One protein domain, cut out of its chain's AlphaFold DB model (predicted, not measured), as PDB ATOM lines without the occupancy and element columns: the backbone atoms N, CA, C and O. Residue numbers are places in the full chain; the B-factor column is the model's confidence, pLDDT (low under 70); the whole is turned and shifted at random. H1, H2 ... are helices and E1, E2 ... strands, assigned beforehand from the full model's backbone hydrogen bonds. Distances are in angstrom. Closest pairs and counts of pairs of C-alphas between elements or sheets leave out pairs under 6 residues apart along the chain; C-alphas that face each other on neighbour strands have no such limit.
ATOM      1  N   GLU A   3     -43.334  17.175 -19.636       77.62
ATOM      2  CA  GLU A   3     -43.880  15.817 -19.558       77.62
ATOM      3  C   GLU A   3     -45.168  15.660 -20.375       77.62
ATOM      4  O   GLU A   3     -45.955  16.591 -20.534       77.62
ATOM      5  N   ILE A   4     -45.416  14.442 -20.863       81.06
ATOM      6  CA  ILE A   4     -46.651  14.105 -21.584       81.06
ATOM      7  C   ILE A   4     -47.832  14.095 -20.603       81.06
ATOM      8  O   ILE A   4     -47.900  13.247 -19.701       81.06
ATOM      9  N   SER A   5     -48.782  15.010 -20.813       83.88
ATOM     10  CA  SER A   5     -49.979  15.155 -19.981       83.88
ATOM     11  C   SER A   5     -50.993  14.029 -20.216       83.88
ATOM     12  O   SER A   5     -50.915  13.288 -21.198       83.88
ATOM     13  N   LYS A   6     -51.981  13.880 -19.324       82.31
ATOM     14  CA  LYS A   6     -53.050  12.884 -19.501       82.31
ATOM     15  C   LYS A   6     -53.865  13.106 -20.796       82.31
ATOM     16  O   LYS A   6     -54.046  12.131 -21.523       82.31
ATOM     17  N   PRO A   7     -54.254  14.346 -21.157       86.56
ATOM     18  CA  PRO A   7     -54.849  14.630 -22.466       86.56
ATOM     19  C   PRO A   7     -53.964  14.232 -23.656       86.56
ATOM     20  O   PRO A   7     -54.469  13.664 -24.624       86.56
ATOM     21  N   ASP A   8     -52.650  14.479 -23.582       86.06
ATOM     22  CA  ASP A   8     -51.715  14.086 -24.647       86.06
ATOM     23  C   ASP A   8     -51.685  12.554 -24.807       86.06
ATOM     24  O   ASP A   8     -51.706  12.040 -25.925       86.06
ATOM     25  N   GLN A   9     -51.703  11.806 -23.695       84.25
ATOM     26  CA  GLN A   9     -51.773  10.339 -23.719       84.25
ATOM     27  C   GLN A   9     -53.058   9.844 -24.387       84.25
ATOM     28  O   GLN A   9     -52.998   8.985 -25.267       84.25
ATOM     29  N   ASP A  10     -54.212  10.382 -23.990       84.69
ATOM     30  CA  ASP A  10     -55.508   9.968 -24.535       84.69
ATOM     31  C   ASP A  10     -55.586  10.278 -26.042       84.69
ATOM     32  O   ASP A  10     -56.078   9.459 -26.825       84.69
ATOM     33  N   LYS A  11     -54.998  11.402 -26.474       86.56
ATOM     34  CA  LYS A  11     -54.845  11.747 -27.891       86.56
ATOM     35  C   LYS A  11     -53.948  10.756 -28.637       86.56
ATOM     36  O   LYS A  11     -54.351  10.275 -29.695       86.56
ATOM     37  N   ILE A  12     -52.782  10.405 -28.088       85.44
ATOM     38  CA  ILE A  12     -51.879   9.397 -28.674       85.44
ATOM     39  C   ILE A  12     -52.617   8.064 -28.855       85.44
ATOM     40  O   ILE A  12     -52.556   7.474 -29.933       85.44
ATOM     41  N   PHE A  13     -53.358   7.600 -27.844       83.12
ATOM     42  CA  PHE A  13     -54.132   6.359 -27.952       83.12
ATOM     43  C   PHE A  13     -55.262   6.455 -28.980       83.12
ATOM     44  O   PHE A  13     -55.458   5.513 -29.748       83.12
ATOM     45  N   SER A  14     -55.972   7.583 -29.035       85.31
ATOM     46  CA  SER A  14     -57.015   7.813 -30.037       85.31
ATOM     47  C   SER A  14     -56.453   7.802 -31.459       85.31
ATOM     48  O   SER A  14     -57.049   7.200 -32.350       85.31
ATOM     49  N   ASP A  15     -55.308   8.447 -31.688       86.12
ATOM     50  CA  ASP A  15     -54.665   8.504 -33.003       86.12
ATOM     51  C   ASP A  15     -54.100   7.127 -33.422       86.12
ATOM     52  O   ASP A  15     -54.115   6.790 -34.607       86.12
ATOM     53  N   LEU A  16     -53.676   6.292 -32.463       82.94
ATOM     54  CA  LEU A  16     -53.197   4.923 -32.705       82.94
ATOM     55  C   LEU A  16     -54.306   3.865 -32.780       82.94
ATOM     56  O   LEU A  16     -54.010   2.714 -33.105       82.94
ATOM     57  N   ALA A  17     -55.571   4.213 -32.532       78.19
ATOM     58  CA  ALA A  17     -56.679   3.251 -32.508       78.19
ATOM     59  C   ALA A  17     -56.803   2.432 -33.811       78.19
ATOM     60  O   ALA A  17     -57.209   1.272 -33.776       78.19
ATOM     61  N   ASN A  18     -56.385   3.004 -34.944       76.38
ATOM     62  CA  ASN A  18     -56.380   2.331 -36.245       76.38
ATOM     63  C   ASN A  18     -55.142   1.439 -36.482       76.38
ATOM     64  O   ASN A  18     -55.169   0.571 -37.356       76.38
ATOM     65  N   ASP A  19     -54.067   1.599 -35.703       78.69
ATOM     66  CA  ASP A  19     -52.891   0.722 -35.716       78.69
ATOM     67  C   ASP A  19     -52.993  -0.303 -34.579       78.69
ATOM     68  O   ASP A  19     -52.356  -0.210 -33.524       78.69
ATOM     69  N   PHE A  20     -53.825  -1.322 -34.810       73.00
ATOM     70  CA  PHE A  20     -54.086  -2.391 -33.843       73.00
ATOM     71  C   PHE A  20     -52.817  -3.098 -33.361       73.00
ATOM     72  O   PHE A  20     -52.767  -3.555 -32.219       73.00
ATOM     73  N   ARG A  21     -51.777  -3.202 -34.200       72.88
ATOM     74  CA  ARG A  21     -50.518  -3.844 -33.804       72.88
ATOM     75  C   ARG A  21     -49.799  -2.993 -32.777       72.88
ATOM     76  O   ARG A  21     -49.437  -3.515 -31.726       72.88
ATOM     77  N   LYS A  22     -49.618  -1.704 -33.059       72.44
ATOM     78  CA  LYS A  22     -48.905  -0.775 -32.178       72.44
ATOM     79  C   LYS A  22     -49.686  -0.499 -30.900       72.44
ATOM     80  O   LYS A  22     -49.097  -0.569 -29.825       72.44
ATOM     81  N   THR A  23     -51.004  -0.345 -30.988       72.44
ATOM     82  CA  THR A  23     -51.883  -0.201 -29.818       72.44
ATOM     83  C   THR A  23     -51.857  -1.438 -28.929       72.44
ATOM     84  O   THR A  23     -51.650  -1.313 -27.724       72.44
ATOM     85  N   ARG A  24     -51.954  -2.646 -29.504       71.50
ATOM     86  CA  ARG A  24     -51.828  -3.894 -28.736       71.50
ATOM     87  C   ARG A  24     -50.427  -4.049 -28.142       71.50
ATOM     88  O   ARG A  24     -50.294  -4.494 -27.010       71.50
ATOM     89  N   TRP A  25     -49.378  -3.685 -28.879       70.50
ATOM     90  CA  TRP A  25     -47.994  -3.726 -28.393       70.50
ATOM     91  C   TRP A  25     -47.731  -2.768 -27.241       70.50
ATOM     92  O   TRP A  25     -46.992  -3.142 -26.330       70.50
ATOM     93  N   LEU A  26     -48.327  -1.572 -27.280       71.94
ATOM     94  CA  LEU A  26     -48.404  -0.696 -26.123       71.94
ATOM     95  C   LEU A  26     -49.162  -1.463 -25.045       71.94
ATOM     96  O   LEU A  26     -48.502  -2.026 -24.191       71.94
ATOM     97  N   GLN A  27     -50.473  -1.671 -25.149       70.31
ATOM     98  CA  GLN A  27     -51.317  -2.327 -24.129       70.31
ATOM     99  C   GLN A  27     -50.738  -3.606 -23.475       70.31
ATOM    100  O   GLN A  27     -50.900  -3.799 -22.275       70.31
ATOM    101  N   MET A  28     -50.010  -4.457 -24.205       65.81
ATOM    102  CA  MET A  28     -49.365  -5.659 -23.652       65.81
ATOM    103  C   MET A  28     -48.131  -5.375 -22.781       65.81
ATOM    104  O   MET A  28     -47.854  -6.139 -21.863       65.81
ATOM    105  N   ARG A  29     -47.355  -4.323 -23.070       65.69
ATOM    106  CA  ARG A  29     -46.085  -4.050 -22.373       65.69
ATOM    107  C   ARG A  29     -46.247  -3.452 -20.973       65.69
ATOM    108  O   ARG A  29     -45.296  -3.503 -20.205       65.69
ATOM    109  N   GLY A  30     -47.424  -2.922 -20.639       59.66
ATOM    110  CA  GLY A  30     -47.677  -2.147 -19.422       59.66
ATOM    111  C   GLY A  30     -46.758  -0.925 -19.253       59.66
ATOM    112  O   GLY A  30     -45.757  -0.754 -19.946       59.66
ATOM    113  N   GLY A  31     -47.081  -0.056 -18.297       61.81
ATOM    114  CA  GLY A  31     -46.099   0.883 -17.741       61.81
ATOM    115  C   GLY A  31     -45.655   2.056 -18.628       61.81
ATOM    116  O   GLY A  31     -44.823   2.845 -18.193       61.81
ATOM    117  N   TYR A  32     -46.195   2.222 -19.838       64.44
ATOM    118  CA  TYR A  32     -46.046   3.471 -20.600       64.44
ATOM    119  C   TYR A  32     -46.732   4.582 -19.820       64.44
ATOM    120  O   TYR A  32     -47.877   4.447 -19.392       64.44
ATOM    121  N   PHE A  33     -45.996   5.667 -19.626       65.06
ATOM    122  CA  PHE A  33     -46.402   6.827 -18.843       65.06
ATOM    123  C   PHE A  33     -46.553   6.615 -17.325       65.06
ATOM    124  O   PHE A  33     -46.895   7.592 -16.655       65.06
ATOM    125  N   ASN A  34     -46.273   5.408 -16.805       58.19
ATOM    126  CA  ASN A  34     -46.506   5.012 -15.411       58.19
ATOM    127  C   ASN A  34     -45.280   5.234 -14.497       58.19
ATOM    128  O   ASN A  34     -44.137   5.262 -14.956       58.19
ATOM    129  N   ASP A  35     -45.563   5.408 -13.206       58.72
ATOM    130  CA  ASP A  35     -44.883   6.350 -12.308       58.72
ATOM    131  C   ASP A  35     -43.529   5.916 -11.719       58.72
ATOM    132  O   ASP A  35     -43.365   4.814 -11.195       58.72
ATOM    133  N   GLY A  36     -42.574   6.854 -11.733       51.72
ATOM    134  CA  GLY A  36     -41.354   6.809 -10.916       51.72
ATOM    135  C   GLY A  36     -40.123   7.450 -11.562       51.72
ATOM    136  O   GLY A  36     -39.245   7.939 -10.856       51.72
ATOM    137  N   VAL A  37     -40.059   7.479 -12.898       54.19
ATOM    138  CA  VAL A  37     -38.951   8.072 -13.664       54.19
ATOM    139  C   VAL A  37     -39.520   8.755 -14.914       54.19
ATOM    140  O   VAL A  37     -40.273   8.097 -15.641       54.19
ATOM    141  N   PRO A  38     -39.195  10.032 -15.196       56.41
ATOM    142  CA  PRO A  38     -39.738  10.763 -16.341       56.41
ATOM    143  C   PRO A  38     -39.191  10.193 -17.654       56.41
ATOM    144  O   PRO A  38     -38.178  10.618 -18.197       56.41
ATOM    145  N   ARG A  39     -39.900   9.190 -18.166       72.00
ATOM    146  CA  ARG A  39     -39.625   8.467 -19.412       72.00
ATOM    147  C   ARG A  39     -40.545   8.913 -20.549       72.00
ATOM    148  O   ARG A  39     -40.774   8.143 -21.482       72.00
ATOM    149  N   LYS A  40     -41.139  10.101 -20.423       78.44
ATOM    150  CA  LYS A  40     -42.181  10.651 -21.296       78.44
ATOM    151  C   LYS A  40     -41.924  12.138 -21.516       78.44
ATOM    152  O   LYS A  40     -41.858  12.897 -20.557       78.44
ATOM    153  N   TRP A  41     -41.806  12.548 -22.768       79.31
ATOM    154  CA  TRP A  41     -41.444  13.906 -23.142       79.31
ATOM    155  C   TRP A  41     -42.278  14.408 -24.309       79.31
ATOM    156  O   TRP A  41     -42.442  13.730 -25.328       79.31
ATOM    157  N   VAL A  42     -42.756  15.635 -24.170       83.88
ATOM    158  CA  VAL A  42     -43.271  16.425 -25.283       83.88
ATOM    159  C   VAL A  42     -42.068  17.047 -25.989       83.88
ATOM    160  O   VAL A  42     -41.278  17.758 -25.367       83.88
ATOM    161  N   ILE A  43     -41.913  16.749 -27.280       81.12
ATOM    162  CA  ILE A  43     -40.885  17.375 -28.124       81.12
ATOM    163  C   ILE A  43     -41.463  18.637 -28.761       81.12
ATOM    164  O   ILE A  43     -40.852  19.697 -28.707       81.12
ATOM    165  N   ASP A  44     -42.649  18.506 -29.358       81.88
ATOM    166  CA  ASP A  44     -43.364  19.579 -30.041       81.88
ATOM    167  C   ASP A  44     -44.856  19.217 -30.101       81.88
ATOM    168  O   ASP A  44     -45.274  18.359 -30.883       81.88
ATOM    169  N   ARG A  45     -45.655  19.851 -29.238       81.38
ATOM    170  CA  ARG A  45     -47.097  19.591 -29.126       81.38
ATOM    171  C   ARG A  45     -47.863  20.048 -30.368       81.38
ATOM    172  O   ARG A  45     -48.800  19.371 -30.775       81.38
ATOM    173  N   GLU A  46     -47.455  21.154 -30.992       82.94
ATOM    174  CA  GLU A  46     -48.124  21.698 -32.182       82.94
ATOM    175  C   GLU A  46     -47.987  20.761 -33.386       82.94
ATOM    176  O   GLU A  46     -48.885  20.668 -34.223       82.94
ATOM    177  N   ASN A  47     -46.874  20.027 -33.455       82.06
ATOM    178  CA  ASN A  47     -46.615  19.042 -34.501       82.06
ATOM    179  C   ASN A  47     -46.920  17.597 -34.089       82.06
ATOM    180  O   ASN A  47     -46.510  16.673 -34.800       82.06
ATOM    181  N   ASP A  48     -47.621  17.380 -32.974       84.88
ATOM    182  CA  ASP A  48     -47.936  16.045 -32.463       84.88
ATOM    183  C   ASP A  48     -46.692  15.162 -32.332       84.88
ATOM    184  O   ASP A  48     -46.642  14.043 -32.849       84.88
ATOM    185  N   THR A  49     -45.658  15.707 -31.692       85.88
ATOM    186  CA  THR A  49     -44.351  15.070 -31.550       85.88
ATOM    187  C   THR A  49     -44.062  14.746 -30.092       85.88
ATOM    188  O   THR A  49     -43.805  15.634 -29.273       85.88
ATOM    189  N   TYR A  50     -44.044  13.453 -29.782       86.62
ATOM    190  CA  TYR A  50     -43.842  12.944 -28.428       86.62
ATOM    191  C   TYR A  50     -42.804  11.823 -28.428       86.62
ATOM    192  O   TYR A  50     -42.715  11.034 -29.371       86.62
ATOM    193  N   LEU A  51     -42.036  11.730 -27.349       85.38
ATOM    194  CA  LEU A  51     -41.072  10.663 -27.115       85.38
ATOM    195  C   LEU A  51     -41.395  10.006 -25.780       85.38
ATOM    196  O   LEU A  51     -41.530  10.685 -24.769       85.38
ATOM    197  N   PHE A  52     -41.502   8.688 -25.743       82.50
ATOM    198  CA  PHE A  52     -41.670   7.973 -24.483       82.50
ATOM    199  C   PHE A  52     -41.030   6.595 -24.542       82.50
ATOM    200  O   PHE A  52     -40.870   6.025 -25.616       82.50
ATOM    201  N   SER A  53     -40.639   6.038 -23.402       75.94
ATOM    202  CA  SER A  53     -40.129   4.667 -23.328       75.94
ATOM    203  C   SER A  53     -41.093   3.764 -22.569       75.94
ATOM    204  O   SER A  53     -41.837   4.209 -21.695       75.94
ATOM    205  N   ALA A  54     -41.089   2.484 -22.933       69.69
ATOM    206  CA  ALA A  54     -41.757   1.446 -22.157       69.69
ATOM    207  C   ALA A  54     -40.707   0.671 -21.347       69.69
ATOM    208  O   ALA A  54     -39.574   0.517 -21.820       69.69
ATOM    209  N   PRO A  55     -41.058   0.161 -20.156       62.72
ATOM    210  CA  PRO A  55     -40.155  -0.687 -19.390       62.72
ATOM    211  C   PRO A  55     -39.702  -1.921 -20.205       62.72
ATOM    212  O   PRO A  55     -40.472  -2.457 -21.016       62.72
ATOM    213  N   PRO A  56     -38.443  -2.370 -20.041       61.59
ATOM    214  CA  PRO A  56     -37.953  -3.584 -20.685       61.59
ATOM    215  C   PRO A  56     -38.694  -4.817 -20.145       61.59
ATOM    216  O   PRO A  56     -38.982  -4.919 -18.958       61.59
ATOM    217  N   VAL A  57     -39.014  -5.764 -21.035       55.66
ATOM    218  CA  VAL A  57     -39.837  -6.956 -20.724       55.66
ATOM    219  C   VAL A  57     -38.983  -8.135 -20.209       55.66
ATOM    220  O   VAL A  57     -39.507  -9.154 -19.784       55.66
ATOM    221  N   SER A  58     -37.653  -8.032 -20.249       51.03
ATOM    222  CA  SER A  58     -36.715  -9.059 -19.759       51.03
ATOM    223  C   SER A  58     -35.314  -8.453 -19.602       51.03
ATOM    224  O   SER A  58     -35.138  -7.287 -19.943       51.03
ATOM    225  N   MET A  59     -34.321  -9.240 -19.156       47.12
ATOM    226  CA  MET A  59     -32.894  -8.876 -18.971       47.12
ATOM    227  C   MET A  59     -32.167  -8.306 -20.213       47.12
ATOM    228  O   MET A  59     -30.955  -8.122 -20.210       47.12
ATOM    229  N   SER A  60     -32.894  -8.034 -21.293       52.12
ATOM    230  CA  SER A  60     -32.460  -7.193 -22.397       52.12
ATOM    231  C   SER A  60     -32.229  -5.764 -21.890       52.12
ATOM    232  O   SER A  60     -33.172  -5.054 -21.547       52.12
ATOM    233  N   GLU A  61     -30.969  -5.332 -21.888       54.53
ATOM    234  CA  GLU A  61     -30.541  -3.964 -21.548       54.53
ATOM    235  C   GLU A  61     -31.013  -2.902 -22.567       54.53
ATOM    236  O   GLU A  61     -30.695  -1.718 -22.440       54.53
ATOM    237  N   GLU A  62     -31.769  -3.288 -23.602       59.69
ATOM    238  CA  GLU A  62     -32.216  -2.358 -24.633       59.69
ATOM    239  C   GLU A  62     -33.463  -1.591 -24.185       59.69
ATOM    240  O   GLU A  62     -34.602  -2.059 -24.297       59.69
ATOM    241  N   ASN A  63     -33.247  -0.353 -23.742       65.88
ATOM    242  CA  ASN A  63     -34.321   0.622 -23.601       65.88
ATOM    243  C   ASN A  63     -34.951   0.879 -24.979       65.88
ATOM    244  O   ASN A  63     -34.303   1.398 -25.891       65.88
ATOM    245  N   LYS A  64     -36.227   0.513 -25.136       73.94
ATOM    246  CA  LYS A  64     -36.997   0.823 -26.346       73.94
ATOM    247  C   LYS A  64     -37.712   2.151 -26.173       73.94
ATOM    248  O   LYS A  64     -38.509   2.314 -25.246       73.94
ATOM    249  N   TYR A  65     -37.461   3.060 -27.106       80.06
ATOM    250  CA  TYR A  65     -38.126   4.351 -27.172       80.06
ATOM    251  C   TYR A  65     -39.150   4.338 -28.300       80.06
ATOM    252  O   TYR A  65     -38.975   3.693 -29.335       80.06
ATOM    253  N   TYR A  66     -40.229   5.066 -28.084       84.38
ATOM    254  CA  TYR A  66     -41.344   5.230 -28.992       84.38
ATOM    255  C   TYR A  66     -41.436   6.704 -29.337       84.38
ATOM    256  O   TYR A  66     -41.558   7.558 -28.461       84.38
ATOM    257  N   PHE A  67     -41.340   6.985 -30.627       86.62
ATOM    258  CA  PHE A  67     -41.434   8.319 -31.180       86.62
ATOM    259  C   PHE A  67     -42.762   8.446 -31.908       86.62
ATOM    260  O   PHE A  67     -42.983   7.786 -32.922       86.62
ATOM    261  N   PHE A  68     -43.658   9.263 -31.381       86.31
ATOM    262  CA  PHE A  68     -44.926   9.564 -32.023       86.31
ATOM    263  C   PHE A  68     -44.783  10.865 -32.802       86.31
ATOM    264  O   PHE A  68     -44.363  11.870 -32.234       86.31
ATOM    265  N   PHE A  69     -45.122  10.838 -34.087       86.56
ATOM    266  CA  PHE A  69     -45.081  11.996 -34.970       86.56
ATOM    267  C   PHE A  69     -46.257  11.954 -35.931       86.56
ATOM    268  O   PHE A  69     -46.416  10.985 -36.676       86.56
ATOM    269  N   LYS A  70     -47.077  13.010 -35.929       85.00
ATOM    270  CA  LYS A  70     -48.217  13.162 -36.851       85.00
ATOM    271  C   LYS A  70     -49.068  11.890 -36.969       85.00
ATOM    272  O   LYS A  70     -49.334  11.417 -38.072       85.00
ATOM    273  N   LYS A  71     -49.498  11.348 -35.824       84.12
ATOM    274  CA  LYS A  71     -50.350  10.142 -35.711       84.12
ATOM    275  C   LYS A  71     -49.676   8.810 -36.031       84.12
ATOM    276  O   LYS A  71     -50.327   7.771 -35.975       84.12
ATOM    277  N   VAL A  72     -48.380   8.811 -36.332       84.31
ATOM    278  CA  VAL A  72     -47.612   7.592 -36.584       84.31
ATOM    279  C   VAL A  72     -46.649   7.363 -35.431       84.31
ATOM    280  O   VAL A  72     -45.872   8.242 -35.063       84.31
ATOM    281  N   MET A  73     -46.684   6.163 -34.855       86.12
ATOM    282  CA  MET A  73     -45.704   5.745 -33.858       86.12
ATOM    283  C   MET A  73     -44.553   5.009 -34.532       86.12
ATOM    284  O   MET A  73     -44.768   4.049 -35.262       86.12
ATOM    285  N   HIS A  74     -43.329   5.405 -34.230       85.75
ATOM    286  CA  HIS A  74     -42.100   4.779 -34.688       85.75
ATOM    287  C   HIS A  74     -41.328   4.209 -33.500       85.75
ATOM    288  O   HIS A  74     -41.346   4.767 -32.404       85.75
ATOM    289  N   VAL A  75     -40.626   3.100 -33.721       82.81
ATOM    290  CA  VAL A  75     -39.714   2.538 -32.719       82.81
ATOM    291  C   VAL A  75     -38.328   3.121 -32.944       82.81
ATOM    292  O   VAL A  75     -37.781   3.040 -34.047       82.81
ATOM    293  N   LEU A  76     -37.775   3.702 -31.889       82.50
ATOM    294  CA  LEU A  76     -36.455   4.302 -31.858       82.50
ATOM    295  C   LEU A  76     -35.503   3.378 -31.093       82.50
ATOM    296  O   LEU A  76     -35.742   3.029 -29.933       82.50
ATOM    297  N   HIS A  77     -34.420   2.992 -31.760       78.69
ATOM    298  CA  HIS A  77     -33.332   2.227 -31.173       78.69
ATOM    299  C   HIS A  77     -32.170   3.151 -30.843       78.69
ATOM    300  O   HIS A  77     -31.778   4.001 -31.648       78.69
ATOM    301  N   ILE A  78     -31.600   2.934 -29.661       75.00
ATOM    302  CA  ILE A  78     -30.419   3.644 -29.189       75.00
ATOM    303  C   ILE A  78     -29.359   2.603 -28.870       75.00
ATOM    304  O   ILE A  78     -29.545   1.775 -27.981       75.00
ATOM    305  N   LYS A  79     -28.246   2.644 -29.599       70.94
ATOM    306  CA  LYS A  79     -27.052   1.854 -29.279       70.94
ATOM    307  C   LYS A  79     -26.067   2.734 -28.528       70.94
ATOM    308  O   LYS A  79     -25.822   3.853 -28.961       70.94
ATOM    309  N   THR A  80     -25.521   2.231 -27.424       64.00
ATOM    310  CA  THR A  80     -24.698   3.009 -26.481       64.00
ATOM    311  C   THR A  80     -23.262   2.507 -26.338       64.00
ATOM    312  O   THR A  80     -22.476   3.188 -25.693       64.00
ATOM    313  N   ARG A  81     -22.900   1.353 -26.927       55.78
ATOM    314  CA  ARG A  81     -21.591   0.711 -26.696       55.78
ATOM    315  C   ARG A  81     -20.386   1.566 -27.107       55.78
ATOM    316  O   ARG A  81     -19.464   1.671 -26.315       55.78
ATOM    317  N   ASP A  82     -20.424   2.207 -28.280       54.72
ATOM    318  CA  ASP A  82     -19.238   2.895 -28.836       54.72
ATOM    319  C   ASP A  82     -19.527   4.331 -29.310       54.72
ATOM    320  O   ASP A  82     -18.659   5.196 -29.348       54.72
ATOM    321  N   SER A  83     -20.775   4.603 -29.680       60.22
ATOM    322  CA  SER A  83     -21.287   5.926 -30.026       60.22
ATOM    323  C   SER A  83     -22.798   5.884 -29.870       60.22
ATOM    324  O   SER A  83     -23.424   4.908 -30.289       60.22
ATOM    325  N   GLN A  84     -23.396   6.910 -29.257       66.44
ATOM    326  CA  GLN A  84     -24.846   6.985 -29.102       66.44
ATOM    327  C   GLN A  84     -25.505   7.103 -30.483       66.44
ATOM    328  O   GLN A  84     -25.703   8.194 -31.029       66.44
ATOM    329  N   THR A  85     -25.802   5.956 -31.086       73.25
ATOM    330  CA  THR A  85     -26.370   5.873 -32.427       73.25
ATOM    331  C   THR A  85     -27.869   5.740 -32.289       73.25
ATOM    332  O   THR A  85     -28.361   4.791 -31.678       73.25
ATOM    333  N   ILE A  86     -28.579   6.706 -32.866       79.12
ATOM    334  CA  ILE A  86     -30.035   6.773 -32.864       79.12
ATOM    335  C   ILE A  86     -30.531   6.441 -34.267       79.12
ATOM    336  O   ILE A  86     -30.205   7.142 -35.230       79.12
ATOM    337  N   TYR A  87     -31.340   5.394 -34.381       83.19
ATOM    338  CA  TYR A  87     -31.982   5.024 -35.640       83.19
ATOM    339  C   TYR A  87     -33.405   4.523 -35.411       83.19
ATOM    340  O   TYR A  87     -33.747   3.995 -34.353       83.19
ATOM    341  N   PHE A  88     -34.243   4.704 -36.424       82.50
ATOM    342  CA  PHE A  88     -35.619   4.233 -36.420       82.50
ATOM    343  C   PHE A  88     -35.672   2.822 -37.007       82.50
ATOM    344  O   PHE A  88     -34.992   2.540 -37.993       82.50
ATOM    345  N   ALA A  89     -36.466   1.935 -36.405       79.00
ATOM    346  CA  ALA A  89     -36.670   0.574 -36.919       79.00
ATOM    347  C   ALA A  89     -37.398   0.559 -38.273       79.00
ATOM    348  O   ALA A  89     -37.282  -0.388 -39.044       79.00
ATOM    349  N   GLU A  90     -38.167   1.612 -38.540       80.38
ATOM    350  CA  GLU A  90     -39.009   1.776 -39.717       80.38
ATOM    351  C   GLU A  90     -38.661   3.093 -40.419       80.38
ATOM    352  O   GLU A  90     -38.095   4.008 -39.814       80.38
ATOM    353  N   HIS A  91     -39.034   3.210 -41.694       77.81
ATOM    354  CA  HIS A  91     -38.902   4.467 -42.421       77.81
ATOM    355  C   HIS A  91     -39.788   5.551 -41.786       77.81
ATOM    356  O   HIS A  91     -40.983   5.346 -41.567       77.81
ATOM    357  N   VAL A  92     -39.200   6.717 -41.510       80.31
ATOM    358  CA  VAL A  92     -39.916   7.887 -40.994       80.31
ATOM    359  C   VAL A  92     -40.165   8.840 -42.152       80.31
ATOM    360  O   VAL A  92     -39.219   9.301 -42.786       80.31
ATOM    361  N   ASN A  93     -41.432   9.169 -42.401       80.81
ATOM    362  CA  ASN A  93     -41.816  10.133 -43.431       80.81
ATOM    363  C   ASN A  93     -41.578  11.575 -42.937       80.81
ATOM    364  O   ASN A  93     -42.506  12.326 -42.632       80.81
ATOM    365  N   MET A  94     -40.305  11.933 -42.782       81.81
ATOM    366  CA  MET A  94     -39.832  13.236 -42.322       81.81
ATOM    367  C   MET A  94     -38.706  13.711 -43.239       81.81
ATOM    368  O   MET A  94     -37.886  12.919 -43.701       81.81
ATOM    369  N   LYS A  95     -38.644  15.023 -43.500       85.12
ATOM    370  CA  LYS A  95     -37.546  15.607 -44.280       85.12
ATOM    371  C   LYS A  95     -36.199  15.268 -43.613       85.12
ATOM    372  O   LYS A  95     -36.094  15.488 -42.405       85.12
ATOM    373  N   PRO A  96     -35.166  14.840 -44.364       83.06
ATOM    374  CA  PRO A  96     -33.885  14.423 -43.787       83.06
ATOM    375  C   PRO A  96     -33.262  15.455 -42.840       83.06
ATOM    376  O   PRO A  96     -32.827  15.098 -41.753       83.06
ATOM    377  N   ALA A  97     -33.305  16.743 -43.195       83.19
ATOM    378  CA  ALA A  97     -32.772  17.816 -42.353       83.19
ATOM    379  C   ALA A  97     -33.464  17.897 -40.979       83.19
ATOM    380  O   ALA A  97     -32.798  17.977 -39.954       83.19
ATOM    381  N   LYS A  98     -34.801  17.797 -40.954       81.56
ATOM    382  CA  LYS A  98     -35.591  17.839 -39.714       81.56
ATOM    383  C   LYS A  98     -35.414  16.563 -38.884       81.56
ATOM    384  O   LYS A  98     -35.462  16.608 -37.660       81.56
ATOM    385  N   LEU A  99     -35.168  15.431 -39.546       83.06
ATOM    386  CA  LEU A  99     -34.863  14.167 -38.882       83.06
ATOM    387  C   LEU A  99     -33.504  14.211 -38.170       83.06
ATOM    388  O   LEU A  99     -33.388  13.718 -37.051       83.06
ATOM    389  N   GLU A 100     -32.488  14.799 -38.800       83.56
ATOM    390  CA  GLU A 100     -31.169  14.971 -38.179       83.56
ATOM    391  C   GLU A 100     -31.197  15.991 -37.036       83.56
ATOM    392  O   GLU A 100     -30.621  15.733 -35.979       83.56
ATOM    393  N   GLU A 101     -31.936  17.091 -37.191       82.56
ATOM    394  CA  GLU A 101     -32.180  18.055 -36.111       82.56
ATOM    395  C   GLU A 101     -32.832  17.380 -34.896       82.56
ATOM    396  O   GLU A 101     -32.336  17.496 -33.774       82.56
ATOM    397  N   LEU A 102     -33.883  16.586 -35.124       81.94
ATOM    398  CA  LEU A 102     -34.548  15.814 -34.079       81.94
ATOM    399  C   LEU A 102     -33.588  14.832 -33.394       81.94
ATOM    400  O   LEU A 102     -33.543  14.774 -32.166       81.94
ATOM    401  N   LYS A 103     -32.813  14.054 -34.159       82.88
ATOM    402  CA  LYS A 103     -31.820  13.130 -33.585       82.88
ATOM    403  C   LYS A 103     -30.797  13.881 -32.735       82.88
ATOM    404  O   LYS A 103     -30.423  13.380 -31.678       82.88
ATOM    405  N   SER A 104     -30.355  15.056 -33.182       80.94
ATOM    406  CA  SER A 104     -29.432  15.915 -32.436       80.94
ATOM    407  C   SER A 104     -30.053  16.401 -31.123       80.94
ATOM    408  O   SER A 104     -29.446  16.240 -30.065       80.94
ATOM    409  N   ALA A 105     -31.300  16.882 -31.159       78.31
ATOM    410  CA  ALA A 105     -32.037  17.308 -29.970       78.31
ATOM    411  C   ALA A 105     -32.236  16.160 -28.966       78.31
ATOM    412  O   ALA A 105     -32.036  16.339 -27.767       78.31
ATOM    413  N   ILE A 106     -32.558  14.956 -29.451       77.62
ATOM    414  CA  ILE A 106     -32.693  13.760 -28.609       77.62
ATOM    415  C   ILE A 106     -31.344  13.379 -27.973       77.62
ATOM    416  O   ILE A 106     -31.299  13.062 -26.787       77.62
ATOM    417  N   LYS A 107     -30.233  13.433 -28.724       78.88
ATOM    418  CA  LYS A 107     -28.886  13.195 -28.169       78.88
ATOM    419  C   LYS A 107     -28.537  14.210 -27.084       78.88
ATOM    420  O   LYS A 107     -28.066  13.807 -26.028       78.88
ATOM    421  N   ALA A 108     -28.790  15.495 -27.330       75.25
ATOM    422  CA  ALA A 108     -28.546  16.554 -26.355       75.25
ATOM    423  C   ALA A 108     -29.375  16.338 -25.080       75.25
ATOM    424  O   ALA A 108     -28.825  16.354 -23.981       75.25
ATOM    425  N   ALA A 109     -30.664  16.017 -25.228       73.44
ATOM    426  CA  ALA A 109     -31.531  15.697 -24.099       73.44
ATOM    427  C   ALA A 109     -31.021  14.481 -23.310       73.44
ATOM    428  O   ALA A 109     -30.999  14.510 -22.087       73.44
ATOM    429  N   PHE A 110     -30.550  13.424 -23.971       75.19
ATOM    430  CA  PHE A 110     -29.982  12.274 -23.262       75.19
ATOM    431  C   PHE A 110     -28.609  12.535 -22.641       75.19
ATOM    432  O   PHE A 110     -28.268  11.862 -21.672       75.19
ATOM    433  N   ALA A 111     -27.832  13.483 -23.158       72.81
ATOM    434  CA  ALA A 111     -26.587  13.907 -22.526       72.81
ATOM    435  C   ALA A 111     -26.846  14.686 -21.225       72.81
ATOM    436  O   ALA A 111     -26.085  14.551 -20.271       72.81
ATOM    437  N   GLU A 112     -27.925  15.470 -21.176       70.44
ATOM    438  CA  GLU A 112     -28.298  16.285 -20.015       70.44
ATOM    439  C   GLU A 112     -29.117  15.497 -18.981       70.44
ATOM    440  O   GLU A 112     -28.850  15.552 -17.783       70.44
ATOM    441  N   TYR A 113     -30.097  14.722 -19.446       66.88
ATOM    442  CA  TYR A 113     -31.070  14.023 -18.601       66.88
ATOM    443  C   TYR A 113     -30.802  12.518 -18.490       66.88
ATOM    444  O   TYR A 113     -31.560  11.795 -17.843       66.88
ATOM    445  N   GLY A 114     -29.736  12.012 -19.110       66.94
ATOM    446  CA  GLY A 114     -29.482  10.579 -19.181       66.94
ATOM    447  C   GLY A 114     -30.480   9.839 -20.075       66.94
ATOM    448  O   GLY A 114     -31.551  10.332 -20.421       66.94
TER     449      GLY A 114
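This is residues 3 to 114 of the 134 residues of an uncharacterized protein of Undibacterium sp. KW1 (UniProt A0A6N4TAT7). A strongly twisted sheet of five strands stands between a pair of helices, H1 and H2, on one of its faces and a longer helix, H3, beside its edge strand E5. H1 and H2 form a corner, and H3 also comes near the other edge strand, E1. The printed part has 112 residues, with named elements in the order H1, H2, E1, E2, E3, E4, E5, H3. The sheet runs E1, E2, E3, E4, E5, all antiparallel, and the class is mixed, helices and strands. The whole is compact, with a radius of gyration of the C-alphas of 13.6 A and spans of 36 by 35 by 24 A.

H1 holds residues 6 to 16, from C-alpha 6 at (-53.050, 12.884, -19.501), and is 15.4 A long. H2 holds residues 20 to 29, 14.1 A. Strands E1, residues 40 to 44, E2, residues 49 to 54, and E3, residues 64 to 69, follow. E4, residues 72 to 79, is the longest strand at 22.6 A and begins at C-alpha 72 at (-47.612, 7.592, -36.584). E5 holds residues 85 to 88. H3, residues 96 to 113, measures 25.3 A and ends at C-alpha 113 at (-31.070, 14.023, -18.601).

The five strands form a meander, each the antiparallel neighbour of the one before, and each such pair is a hairpin. N 41 and O 51 of E1 and E2 are 2.7 A apart, N 66 and O 52 of E3 and E2 2.7 A, and N 74 and O 67 of E4 and E3 2.7 A, each within hydrogen-bond range. Pairing is staggered along E4: residues 72 to 76 pair with E3 and residues 76 to 79 with E5, where N 77 and O 87 are 2.9 A apart. From edge to edge the strands' lines turn by 77 degrees and the way across turns by 83 degrees. H1 is on the sheet at a height of 9.7 A, only just over E4, with 3 of its C-alphas falling on that strand; on the local plane it runs slantwise to E4 at 47 degrees. The closest C-alphas of H1 and E4, those of Leu 16 and Val 72, are 7.3 A apart. H2 is on the same face, at a height of 8.9 A, and over none of the strands, though only just, with 2 of its C-alphas falling on E4. H1 and H2 only just touch, with 3 pairs of C-alphas within 8 A, and only at the corner by their link; the closest C-alphas, those of Leu 16 and Thr 23, are 6.0 A apart. Their lines stand at a steep tilt of 44 degrees, opposite ways. H3 is on the sheet but at the sheet's level, only just, at a height of 3.8 A; its closest C-alpha to E5 is that of Lys 103, 6.6 A from that of Ile 86. H3 is apart from H1 and from H2. In H1, H2 and H3 every O i to N i+4 pair is within hydrogen-bond range.

The two C-alphas farthest apart, those of Ser 14 and Asp 82, are 38.1 A apart. The printed part has no cut and no long link. The mean pLDDT of the printed part is 75.2; it is under 70 at residues 28 to 38, 54 to 63, 80 to 84 and 113 to 114 of this model.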